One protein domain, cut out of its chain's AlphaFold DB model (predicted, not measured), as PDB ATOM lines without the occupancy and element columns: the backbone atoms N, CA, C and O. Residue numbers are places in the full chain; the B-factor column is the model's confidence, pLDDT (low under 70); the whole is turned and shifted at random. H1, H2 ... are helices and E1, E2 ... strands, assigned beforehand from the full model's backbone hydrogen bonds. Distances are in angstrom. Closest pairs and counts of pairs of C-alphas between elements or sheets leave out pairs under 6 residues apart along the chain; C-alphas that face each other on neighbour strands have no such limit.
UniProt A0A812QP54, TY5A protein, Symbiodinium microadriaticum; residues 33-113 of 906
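AT A GLANCE: This is residues 33 to 113 of the 906 residues of the protein "TY5A protein" of Symbiodinium microadriaticum (UniProt A0A812QP54). A strongly twisted sheet of five short strands has the short helix H1 packed on it, while the small helix H2 only grazes the sheet, closest to its edge strand E2. Much of the remainder is loop, and under half of the residues are in named elements. The printed part has 81 residues, in the order E1, E2, H1, E3, H2, E4, E5; the class is mixed, helices and strands. The mixed sheet runs E2, E4, E5, E1, E3. The whole is compact, with a radius of gyration of the C-alphas of 11.2 A, and rounded, spanning 28 by 27 by 21 A.

IN THESE COORDINATES: In the sheet, E1 is residues 42 to 47, 15.8 A long from C-alpha 42 at (124.198, 143.258, 88.017); E5, residues 107 to 112, is 16.0 A long and ends with C-alpha 112 at (125.341, 142.290, 82.996). E4 is residues 101 to 104, 9.8 A; E2 is 55 to 57, 6.1 A; E3 is 80 to 82, 6.9 A. H1 is residues 63 to 69, 10.0 A, and H2 is 91 to 94, 5.7 A.

HOW THE PARTS SIT: E5 is antiparallel to E1, with N 46 and O 108 2.8 A apart, and to E4, its hairpin partner, with N 102 and O 109 2.9 A apart. E1 and E3 are antiparallel, N 43 to O 81 2.8 A. E2 and E4 are parallel, N 56 to O 101 2.9 A. H1 is on the sheet at a height of 6.3 A, over none of its strands; its closest C-alphas to E4 are Tyr 65 and Val 104, 5.8 A. H2 only grazes the sheet, with residues 91 to 93; the closest C-alphas of H2 and E2 are Ala 92 and Leu 56, 7.3 A. H1 and H2 are apart. Every O i to N i+4 pair in H1 is within hydrogen-bond range; H2 is too short for one.

THE WHOLE: The C-alphas farthest apart, of Ala 33 and Gln 73, are 30.7 A apart. The printed part has no cut and no long link. Confidence is under 70 at residues 52 to 53 and 71 to 73.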
ATOM      1  N   ALA A  33     130.100 128.781  86.927       80.56
ATOM      2  CA  ALA A  33     128.740 128.291  86.753       80.56
ATOM      3  C   ALA A  33     127.803 129.012  87.737       80.56
ATOM      4  O   ALA A  33     128.130 129.187  88.915       80.56
ATOM      5  N   GLN A  34     126.654 129.453  87.227       87.00
ATOM      6  CA  GLN A  34     125.658 130.250  87.945       87.00
ATOM      7  C   GLN A  34     126.156 131.620  88.426       87.00
ATOM      8  O   GLN A  34     125.652 132.152  89.413       87.00
ATOM      9  N   GLY A  35     127.103 132.240  87.712       86.31
ATOM     10  CA  GLY A  35     127.579 133.600  88.002       86.31
ATOM     11  C   GLY A  35     126.456 134.636  88.160       86.31
ATOM     12  O   GLY A  35     126.558 135.518  89.004       86.31
ATOM     13  N   PHE A  36     125.335 134.461  87.453       89.94
ATOM     14  CA  PHE A  36     124.145 135.317  87.550       89.94
ATOM     15  C   PHE A  36     123.471 135.321  88.938       89.94
ATOM     16  O   PHE A  36     122.704 136.228  89.248       89.94
ATOM     17  N   LEU A  37     123.762 134.346  89.799       93.00
ATOM     18  CA  LEU A  37     123.271 134.305  91.179       93.00
ATOM     19  C   LEU A  37     124.293 134.821  92.193       93.00
ATOM     20  O   LEU A  37     123.973 134.891  93.375       93.00
ATOM     21  N   ARG A  38     125.526 135.140  91.787       90.81
ATOM     22  CA  ARG A  38     126.584 135.524  92.726       90.81
ATOM     23  C   ARG A  38     126.416 136.950  93.236       90.81
ATOM     24  O   ARG A  38     125.854 137.816  92.573       90.81
ATOM     25  N   GLN A  39     126.967 137.183  94.422       90.88
ATOM     26  CA  GLN A  39     127.130 138.523  94.973       90.88
ATOM     27  C   GLN A  39     127.836 139.430  93.958       90.88
ATOM     28  O   GLN A  39     128.846 139.032  93.385       90.88
ATOM     29  N   GLY A  40     127.308 140.637  93.761       84.69
ATOM     30  CA  GLY A  40     127.812 141.611  92.793       84.69
ATOM     31  C   GLY A  40     127.252 141.452  91.376       84.69
ATOM     32  O   GLY A  40     127.486 142.326  90.545       84.69
ATOM     33  N   ALA A  41     126.482 140.394  91.083       88.94
ATOM     34  CA  ALA A  41     125.821 140.249  89.786       88.94
ATOM     35  C   ALA A  41     124.857 141.421  89.542       88.94
ATOM     36  O   ALA A  41     124.024 141.745  90.394       88.94
ATOM     37  N   LYS A  42     124.967 142.059  88.375       90.44
ATOM     38  CA  LYS A  42     124.198 143.258  88.017       90.44
ATOM     39  C   LYS A  42     123.137 142.943  86.976       90.44
ATOM     40  O   LYS A  42     123.362 142.148  86.072       90.44
ATOM     41  N   TYR A  43     122.000 143.612  87.069       92.44
ATOM     42  CA  TYR A  43     120.854 143.421  86.191       92.44
ATOM     43  C   TYR A  43     120.333 144.764  85.695       92.44
ATOM     44  O   TYR A  43     120.076 145.653  86.503       92.44
ATOM     45  N   HIS A  44     120.149 144.890  84.380       90.69
ATOM     46  CA  HIS A  44     119.582 146.066  83.725       90.69
ATOM     47  C   HIS A  44     118.169 145.772  83.216       90.69
ATOM     48  O   HIS A  44     117.950 144.786  82.510       90.69
ATOM     49  N   PHE A  45     117.203 146.615  83.565       92.50
ATOM     50  CA  PHE A  45     115.819 146.454  83.134       92.50
ATOM     51  C   PHE A  45     115.661 146.794  81.648       92.50
ATOM     52  O   PHE A  45     115.946 147.910  81.219       92.50
ATOM     53  N   LEU A  46     115.173 145.837  80.859       87.50
ATOM     54  CA  LEU A  46     114.959 145.993  79.418       87.50
ATOM     55  C   LEU A  46     113.574 146.557  79.072       87.50
ATOM     56  O   LEU A  46     113.371 147.043  77.961       87.50
ATOM     57  N   GLY A  47     112.623 146.484  80.006       89.62
ATOM     58  CA  GLY A  47     111.221 146.829  79.785       89.62
ATOM     59  C   GLY A  47     110.295 145.614  79.852       89.62
ATOM     60  O   GLY A  47     110.665 144.547  80.337       89.62
ATOM     61  N   HIS A  48     109.072 145.786  79.351       92.19
ATOM     62  CA  HIS A  48     107.980 144.804  79.448       92.19
ATOM     63  C   HIS A  48     107.810 143.925  78.194       92.19
ATOM     64  O   HIS A  48     106.830 143.194  78.061       92.19
ATOM     65  N   ALA A  49     108.749 143.998  77.250       87.06
ATOM     66  CA  ALA A  49     108.752 143.196  76.032       87.06
ATOM     67  C   ALA A  49     110.185 142.797  75.656       87.06
ATOM     68  O   ALA A  49     111.108 143.604  75.783       87.06
ATOM     69  N   HIS A  50     110.363 141.564  75.180       82.75
ATOM     70  CA  HIS A  50     111.647 141.040  74.724       82.75
ATOM     71  C   HIS A  50     111.449 140.056  73.561       82.75
ATOM     72  O   HIS A  50     110.707 139.090  73.700       82.75
ATOM     73  N   ASP A  51     112.142 140.283  72.441       74.50
ATOM     74  CA  ASP A  51     112.021 139.480  71.206       74.50
ATOM     75  C   ASP A  51     113.083 138.357  71.092       74.50
ATOM     76  O   ASP A  51     113.285 137.787  70.020       74.50
ATOM     77  N   GLY A  52     113.827 138.068  72.165       69.12
ATOM     78  CA  GLY A  52     114.887 137.053  72.190       69.12
ATOM     79  C   GLY A  52     114.412 135.668  72.643       69.12
ATOM     80  O   GLY A  52     113.519 135.547  73.475       69.12
ATOM     81  N   ASN A  53     115.054 134.614  72.126       61.28
ATOM     82  CA  ASN A  53     114.659 133.217  72.369       61.28
ATOM     83  C   ASN A  53     115.242 132.595  73.660       61.28
ATOM     84  O   ASN A  53     114.793 131.529  74.070       61.28
ATOM     85  N   GLU A  54     116.227 133.229  74.307       75.81
ATOM     86  CA  GLU A  54     116.901 132.710  75.512       75.81
ATOM     87  C   GLU A  54     116.502 133.505  76.763       75.81
ATOM     88  O   GLU A  54     117.258 134.343  77.261       75.81
ATOM     89  N   VAL A  55     115.291 133.252  77.268       88.62
ATOM     90  CA  VAL A  55     114.770 133.881  78.492       88.62
ATOM     91  C   VAL A  55     114.600 132.838  79.592       88.62
ATOM     92  O   VAL A  55     113.869 131.861  79.432       88.62
ATOM     93  N   LEU A  56     115.236 133.072  80.740       92.12
ATOM     94  CA  LEU A  56     115.030 132.284  81.949       92.12
ATOM     95  C   LEU A  56     113.869 132.882  82.755       92.12
ATOM     96  O   LEU A  56     113.989 133.950  83.353       92.12
ATOM     97  N   VAL A  57     112.728 132.196  82.771       92.81
ATOM     98  CA  VAL A  57     111.544 132.652  83.512       92.81
ATOM     99  C   VAL A  57     111.701 132.321  84.994       92.81
ATOM    100  O   VAL A  57     111.797 131.149  85.361       92.81
ATOM    101  N   LEU A  58     111.726 133.349  85.846       93.19
ATOM    102  CA  LEU A  58     111.889 133.186  87.289       93.19
ATOM    103  C   LEU A  58     110.528 133.011  87.967       93.19
ATOM    104  O   LEU A  58     109.552 133.673  87.613       93.19
ATOM    105  N   THR A  59     110.460 132.136  88.968       90.69
ATOM    106  CA  THR A  59     109.236 131.943  89.760       90.69
ATOM    107  C   THR A  59     109.233 132.860  90.981       90.69
ATOM    108  O   THR A  59     110.291 133.240  91.475       90.69
ATOM    109  N   ALA A  60     108.056 133.201  91.511       88.50
ATOM    110  CA  ALA A  60     107.931 134.111  92.655       88.50
ATOM    111  C   ALA A  60     108.637 133.600  93.933       88.50
ATOM    112  O   ALA A  60     108.948 134.369  94.845       88.50
ATOM    113  N   GLU A  61     108.902 132.296  94.012       87.88
ATOM    114  CA  GLU A  61     109.628 131.659  95.108       87.88
ATOM    115  C   GLU A  61     111.134 131.952  95.062       87.88
ATOM    116  O   GLU A  61     111.763 131.982  96.128       87.88
ATOM    117  N   SER A  62     111.680 132.223  93.872       93.06
ATOM    118  CA  SER A  62     113.099 132.488  93.640       93.06
ATOM    119  C   SER A  62     113.615 133.674  94.452       93.06
ATOM    120  O   SER A  62     112.993 134.738  94.536       93.06
ATOM    121  N   ALA A  63     114.806 133.503  95.027       93.56
ATOM    122  CA  ALA A  63     115.532 134.596  95.657       93.56
ATOM    123  C   ALA A  63     115.908 135.681  94.631       93.56
ATOM    124  O   ALA A  63     115.816 136.868  94.944       93.56
ATOM    125  N   LEU A  64     116.249 135.287  93.398       94.56
ATOM    126  CA  LEU A  64     116.560 136.215  92.313       94.56
ATOM    127  C   LEU A  64     115.313 136.983  91.860       94.56
ATOM    128  O   LEU A  64     115.374 138.199  91.694       94.56
ATOM    129  N   TYR A  65     114.160 136.312  91.752       94.12
ATOM    130  CA  TYR A  65     112.888 136.987  91.471       94.12
ATOM    131  C   TYR A  65     112.607 138.077  92.506       94.12
ATOM    132  O   TYR A  65     112.305 139.210  92.146       94.12
ATOM    133  N   LYS A  66     112.732 137.756  93.799       92.19
ATOM    134  CA  LYS A  66     112.471 138.710  94.889       92.19
ATOM    135  C   LYS A  66     113.438 139.893  94.864       92.19
ATOM    136  O   LYS A  66     113.001 141.022  95.079       92.19
ATOM    137  N   ALA A  67     114.714 139.641  94.571       93.12
ATOM    138  CA  ALA A  67     115.729 140.685  94.457       93.12
ATOM    139  C   ALA A  67     115.415 141.676  93.322       93.12
ATOM    140  O   ALA A  67     115.552 142.882  93.511       93.12
ATOM    141  N   LEU A  68     114.944 141.183  92.173       94.00
ATOM    142  CA  LEU A  68     114.648 142.010  90.997       94.00
ATOM    143  C   LEU A  68     113.246 142.644  91.020       94.00
ATOM    144  O   LEU A  68     113.052 143.743  90.508       94.00
ATOM    145  N   CYS A  69     112.257 141.971  91.613       91.31
ATOM    146  CA  CYS A  69     110.864 142.429  91.662       91.31
ATOM    147  C   CYS A  69     110.630 143.521  92.724       91.31
ATOM    148  O   CYS A  69     109.792 144.404  92.530       91.31
ATOM    149  N   GLY A  70     111.366 143.485  93.842       82.12
ATOM    150  CA  GLY A  70     111.124 144.348  95.004       82.12
ATOM    151  C   GLY A  70     110.006 143.831  95.927       82.12
ATOM    152  O   GLY A  70     109.334 142.845  95.643       82.12
ATOM    153  N   ALA A  71     109.807 144.480  97.080       67.50
ATOM    154  CA  ALA A  71     109.004 143.961  98.202       67.50
ATOM    155  C   ALA A  71     107.457 144.051  98.046       67.50
ATOM    156  O   ALA A  71     106.746 144.092  99.051       67.50
ATOM    157  N   GLY A  72     106.919 144.108  96.821       64.25
ATOM    158  CA  GLY A  72     105.486 144.305  96.535       64.25
ATOM    159  C   GLY A  72     104.802 143.123  95.832       64.25
ATOM    160  O   GLY A  72     105.460 142.236  95.304       64.25
ATOM    161  N   GLN A  73     103.458 143.117  95.792       66.69
ATOM    162  CA  GLN A  73     102.672 142.171  94.967       66.69
ATOM    163  C   GLN A  73     102.780 142.451  93.456       66.69
ATOM    164  O   GLN A  73     102.508 141.568  92.650       66.69
ATOM    165  N   VAL A  74     103.167 143.674  93.089       80.94
ATOM    166  CA  VAL A  74     103.488 144.108  91.724       80.94
ATOM    167  C   VAL A  74     104.953 144.522  91.727       80.94
ATOM    168  O   VAL A  74     105.376 145.233  92.644       80.94
ATOM    169  N   CYS A  75     105.718 144.067  90.737       86.50
ATOM    170  CA  CYS A  75     107.140 144.367  90.664       86.50
ATOM    171  C   CYS A  75     107.361 145.861  90.400       86.50
ATOM    172  O   CYS A  75     106.762 146.438  89.497       86.50
ATOM    173  N   SER A  76     108.213 146.503  91.203       88.06
ATOM    174  CA  SER A  76     108.502 147.939  91.069       88.06
ATOM    175  C   SER A  76     109.526 148.253  89.977       88.06
ATOM    176  O   SER A  76     109.706 149.420  89.645       88.06
ATOM    177  N   HIS A  77     110.185 147.220  89.450       91.12
ATOM    178  CA  HIS A  77     111.178 147.249  88.383       91.12
ATOM    179  C   HIS A  77     112.188 148.404  88.462       91.12
ATOM    180  O   HIS A  77     112.057 149.432  87.801       91.12
ATOM    181  N   GLN A  78     113.253 148.223  89.246       90.38
ATOM    182  CA  GLN A  78     114.376 149.163  89.236       90.38
ATOM    183  C   GLN A  78     115.172 149.035  87.934       90.38
ATOM    184  O   GLN A  78     115.385 147.920  87.461       90.38
ATOM    185  N   LEU A  79     115.642 150.164  87.384       87.69
ATOM    186  CA  LEU A  79     116.422 150.187  86.140       87.69
ATOM    187  C   LEU A  79     117.707 149.357  86.254       87.69
ATOM    188  O   LEU A  79     118.092 148.694  85.299       87.69
ATOM    189  N   MET A  80     118.348 149.393  87.422       90.31
ATOM    190  CA  MET A  80     119.569 148.659  87.728       90.31
ATOM    191  C   MET A  80     119.449 148.011  89.103       90.31
ATOM    192  O   MET A  80     119.049 148.680  90.055       90.31
ATOM    193  N   VAL A  81     119.830 146.740  89.207       92.25
ATOM    194  CA  VAL A  81     119.887 145.997  90.474       92.25
ATOM    195  C   VAL A  81     121.227 145.279  90.564       92.25
ATOM    196  O   VAL A  81     121.627 144.613  89.616       92.25
ATOM    197  N   GLU A  82     121.918 145.400  91.693       93.00
ATOM    198  CA  GLU A  82     123.120 144.624  92.011       93.00
ATOM    199  C   GLU A  82     122.799 143.677  93.164       93.00
ATOM    200  O   GLU A  82     122.216 144.096  94.168       93.00
ATOM    201  N   LEU A  83     123.144 142.396  93.023       92.94
ATOM    202  CA  LEU A  83     122.882 141.410  94.062       92.94
ATOM    203  C   LEU A  83     123.807 141.654  95.264       92.94
ATOM    204  O   LEU A  83     125.028 141.575  95.119       92.94
ATOM    205  N   PRO A  84     123.268 141.898  96.470       91.12
ATOM    206  CA  PRO A  84     124.091 142.188  97.643       91.12
ATOM    207  C   PRO A  84     124.800 140.947  98.201       91.12
ATOM    208  O   PRO A  84     125.738 141.075  98.983       91.12
ATOM    209  N   GLU A  85     124.367 139.748  97.807       93.69
ATOM    210  CA  GLU A  85     124.887 138.462  98.264       93.69
ATOM    211  C   GLU A  85     124.686 137.375  97.197       93.69
ATOM    212  O   GLU A  85     123.976 137.579  96.212       93.69
ATOM    213  N   THR A  86     125.319 136.214  97.389       93.62
ATOM    214  CA  THR A  86     125.138 135.067  96.490       93.62
ATOM    215  C   THR A  86     123.839 134.342  96.825       93.62
ATOM    216  O   THR A  86     123.647 133.885  97.950       93.62
ATOM    217  N   LEU A  87     122.953 134.222  95.843       94.69
ATOM    218  CA  LEU A  87     121.620 133.651  95.976       94.69
ATOM    219  C   LEU A  87     121.621 132.142  95.716       94.69
ATOM    220  O   LEU A  87     122.378 131.618  94.902       94.69
ATOM    221  N   THR A  88     120.726 131.428  96.400       93.25
ATOM    222  CA  THR A  88     120.501 129.999  96.142       93.25
ATOM    223  C   THR A  88     119.594 129.835  94.927       93.25
ATOM    224  O   THR A  88     118.537 130.463  94.861       93.25
ATOM    225  N   CYS A  89     119.987 128.973  93.988       91.81
ATOM    226  CA  CYS A  89     119.196 128.709  92.790       91.81
ATOM    227  C   CYS A  89     117.836 128.084  93.138       91.81
ATOM    228  O   CYS A  89     117.720 127.283  94.069       91.81
ATOM    229  N   THR A  90     116.800 128.418  92.368       93.25
ATOM    230  CA  THR A  90     115.475 127.785  92.454       93.25
ATOM    231  C   THR A  90     115.006 127.300  91.080       93.25
ATOM    232  O   THR A  90     115.013 128.042  90.101       93.25
ATOM    233  N   GLY A  91     114.563 126.041  90.989       89.50
ATOM    234  CA  GLY A  91     113.938 125.498  89.777       89.50
ATOM    235  C   GLY A  91     114.846 125.550  88.542       89.50
ATOM    236  O   GLY A  91     115.934 124.973  88.548       89.50
ATOM    237  N   ALA A  92     114.390 126.232  87.485       87.56
ATOM    238  CA  ALA A  92     115.113 126.358  86.215       87.56
ATOM    239  C   ALA A  92     116.481 127.050  86.370       87.56
ATOM    240  O   ALA A  92     117.408 126.743  85.629       87.56
ATOM    241  N   GLU A  93     116.655 127.906  87.383       92.00
ATOM    242  CA  GLU A  93     117.952 128.517  87.699       92.00
ATOM    243  C   GLU A  93     119.016 127.470  88.044       92.00
ATOM    244  O   GLU A  93     120.187 127.640  87.717       92.00
ATOM    245  N   CYS A  94     118.617 126.364  88.684       90.88
ATOM    246  CA  CYS A  94     119.545 125.306  89.079       90.88
ATOM    247  C   CYS A  94     120.064 124.484  87.895       90.88
ATOM    248  O   CYS A  94     121.086 123.816  88.016       90.88
ATOM    249  N   GLN A  95     119.351 124.513  86.770       88.31
ATOM    250  CA  GLN A  95     119.712 123.787  85.551       88.31
ATOM    251  C   GLN A  95     120.488 124.670  84.567       88.31
ATOM    252  O   GLN A  95     121.121 124.159  83.645       88.31
ATOM    253  N   SER A  96     120.464 125.984  84.782       84.75
ATOM    254  CA  SER A  96     121.137 126.968  83.945       84.75
ATOM    255  C   SER A  96     122.537 127.257  84.474       84.75
ATOM    256  O   SER A  96     122.703 127.759  85.583       84.75
ATOM    257  N   ALA A  97     123.562 126.992  83.664       81.12
ATOM    258  CA  ALA A  97     124.927 127.421  83.975       81.12
ATOM    259  C   ALA A  97     125.090 128.945  83.829       81.12
ATOM    260  O   ALA A  97     125.880 129.561  84.542       81.12
ATOM    261  N   THR A  98     124.315 129.561  82.937       81.62
ATOM    262  CA  THR A  98     124.301 130.999  82.660       81.62
ATOM    263  C   THR A  98     122.856 131.464  82.470       81.62
ATOM    264  O   THR A  98     121.992 130.683  82.075       81.62
ATOM    265  N   ALA A  99     122.567 132.731  82.761       86.06
ATOM    266  CA  ALA A  99     121.266 133.335  82.488       86.06
ATOM    267  C   ALA A  99     121.502 134.739  81.946       86.06
ATOM    268  O   ALA A  99     122.111 135.570  82.615       86.06
ATOM    269  N   ARG A 100     121.114 134.983  80.694       80.00
ATOM    270  CA  ARG A 100     121.337 136.279  80.043       80.00
ATOM    271  C   ARG A 100     120.171 137.220  80.259       80.00
ATOM    272  O   ARG A 100     120.380 138.337  80.712       80.00
ATOM    273  N   VAL A 101     118.970 136.770  79.924       89.62
ATOM    274  CA  VAL A 101     117.745 137.517  80.172       89.62
ATOM    275  C   VAL A 101     116.903 136.716  81.139       89.62
ATOM    276  O   VAL A 101     116.690 135.520  80.937       89.62
ATOM    277  N   VAL A 102     116.442 137.372  82.194       93.50
ATOM    278  CA  VAL A 102     115.524 136.784  83.161       93.50
ATOM    279  C   VAL A 102     114.190 137.510  83.099       93.50
ATOM    280  O   VAL A 102     114.145 138.740  83.026       93.50
ATOM    281  N   GLN A 103     113.100 136.751  83.109       94.31
ATOM    282  CA  GLN A 103     111.761 137.317  83.210       94.31
ATOM    283  C   GLN A 103     111.312 137.306  84.669       94.31
ATOM    284  O   GLN A 103     111.363 136.270  85.336       94.31
ATOM    285  N   VAL A 104     110.857 138.463  85.144       93.44
ATOM    286  CA  VAL A 104     110.403 138.706  86.515       93.44
ATOM    287  C   VAL A 104     109.047 139.388  86.430       93.44
ATOM    288  O   VAL A 104     108.966 140.550  86.047       93.44
ATOM    289  N   GLY A 105     107.972 138.669  86.745       91.06
ATOM    290  CA  GLY A 105     106.617 139.195  86.583       91.06
ATOM    291  C   GLY A 105     106.331 139.567  85.123       91.06
ATOM    292  O   GLY A 105     106.445 138.728  84.225       91.06
ATOM    293  N   ASP A 106     105.966 140.826  84.887       91.38
ATOM    294  CA  ASP A 106     105.692 141.405  83.568       91.38
ATOM    295  C   ASP A 106     106.907 142.110  82.936       91.38
ATOM    296  O   ASP A 106     106.771 142.744  81.890       91.38
ATOM    297  N   GLY A 107     108.087 142.008  83.550       92.44
ATOM    298  CA  GLY A 107     109.301 142.694  83.125       92.44
ATOM    299  C   GLY A 107     110.472 141.765  82.796       92.44
ATOM    300  O   GLY A 107     110.549 140.628  83.268       92.44
ATOM    301  N   TYR A 108     111.416 142.271  82.002       94.62
ATOM    302  CA  TYR A 108     112.622 141.554  81.583       94.62
ATOM    303  C   TYR A 108     113.881 142.279  82.055       94.62
ATOM    304  O   TYR A 108     113.997 143.497  81.917       94.62
ATOM    305  N   TYR A 109     114.848 141.519  82.559       93.31
ATOM    306  CA  TYR A 109     116.160 142.013  82.970       93.31
ATOM    307  C   TYR A 109     117.274 141.331  82.182       93.31
ATOM    308  O   TYR A 109     117.244 140.115  82.024       93.31
ATOM    309  N   GLU A 110     118.282 142.086  81.749       89.88
ATOM    310  CA  GLU A 110     119.549 141.544  81.248       89.88
ATOM    311  C   GLU A 110     120.562 141.461  82.391       89.88
ATOM    312  O   GLU A 110     120.861 142.470  83.030       89.88
ATOM    313  N   HIS A 111     121.101 140.269  82.642       89.00
ATOM    314  CA  HIS A 111     122.257 140.087  83.509       89.00
ATOM    315  C   HIS A 111     123.501 140.657  82.816       89.00
ATOM    316  O   HIS A 111     123.907 140.200  81.741       89.00
ATOM    317  N   LEU A 112     124.107 141.661  83.440       79.25
ATOM    318  CA  LEU A 112     125.341 142.290  82.996       79.25
ATOM    319  C   LEU A 112     126.517 141.435  83.473       79.25
ATOM    320  O   LEU A 112     126.926 141.507  84.629       79.25
ATOM    321  N   TYR A 113     127.028 140.600  82.572       74.50
ATOM    322  CA  TYR A 113     128.220 139.793  82.823       74.50
ATOM    323  C   TYR A 113     129.440 140.678  83.078       74.50
ATOM    324  O   TYR A 113     129.543 141.772  82.526       74.50
TER     325      TYR A 113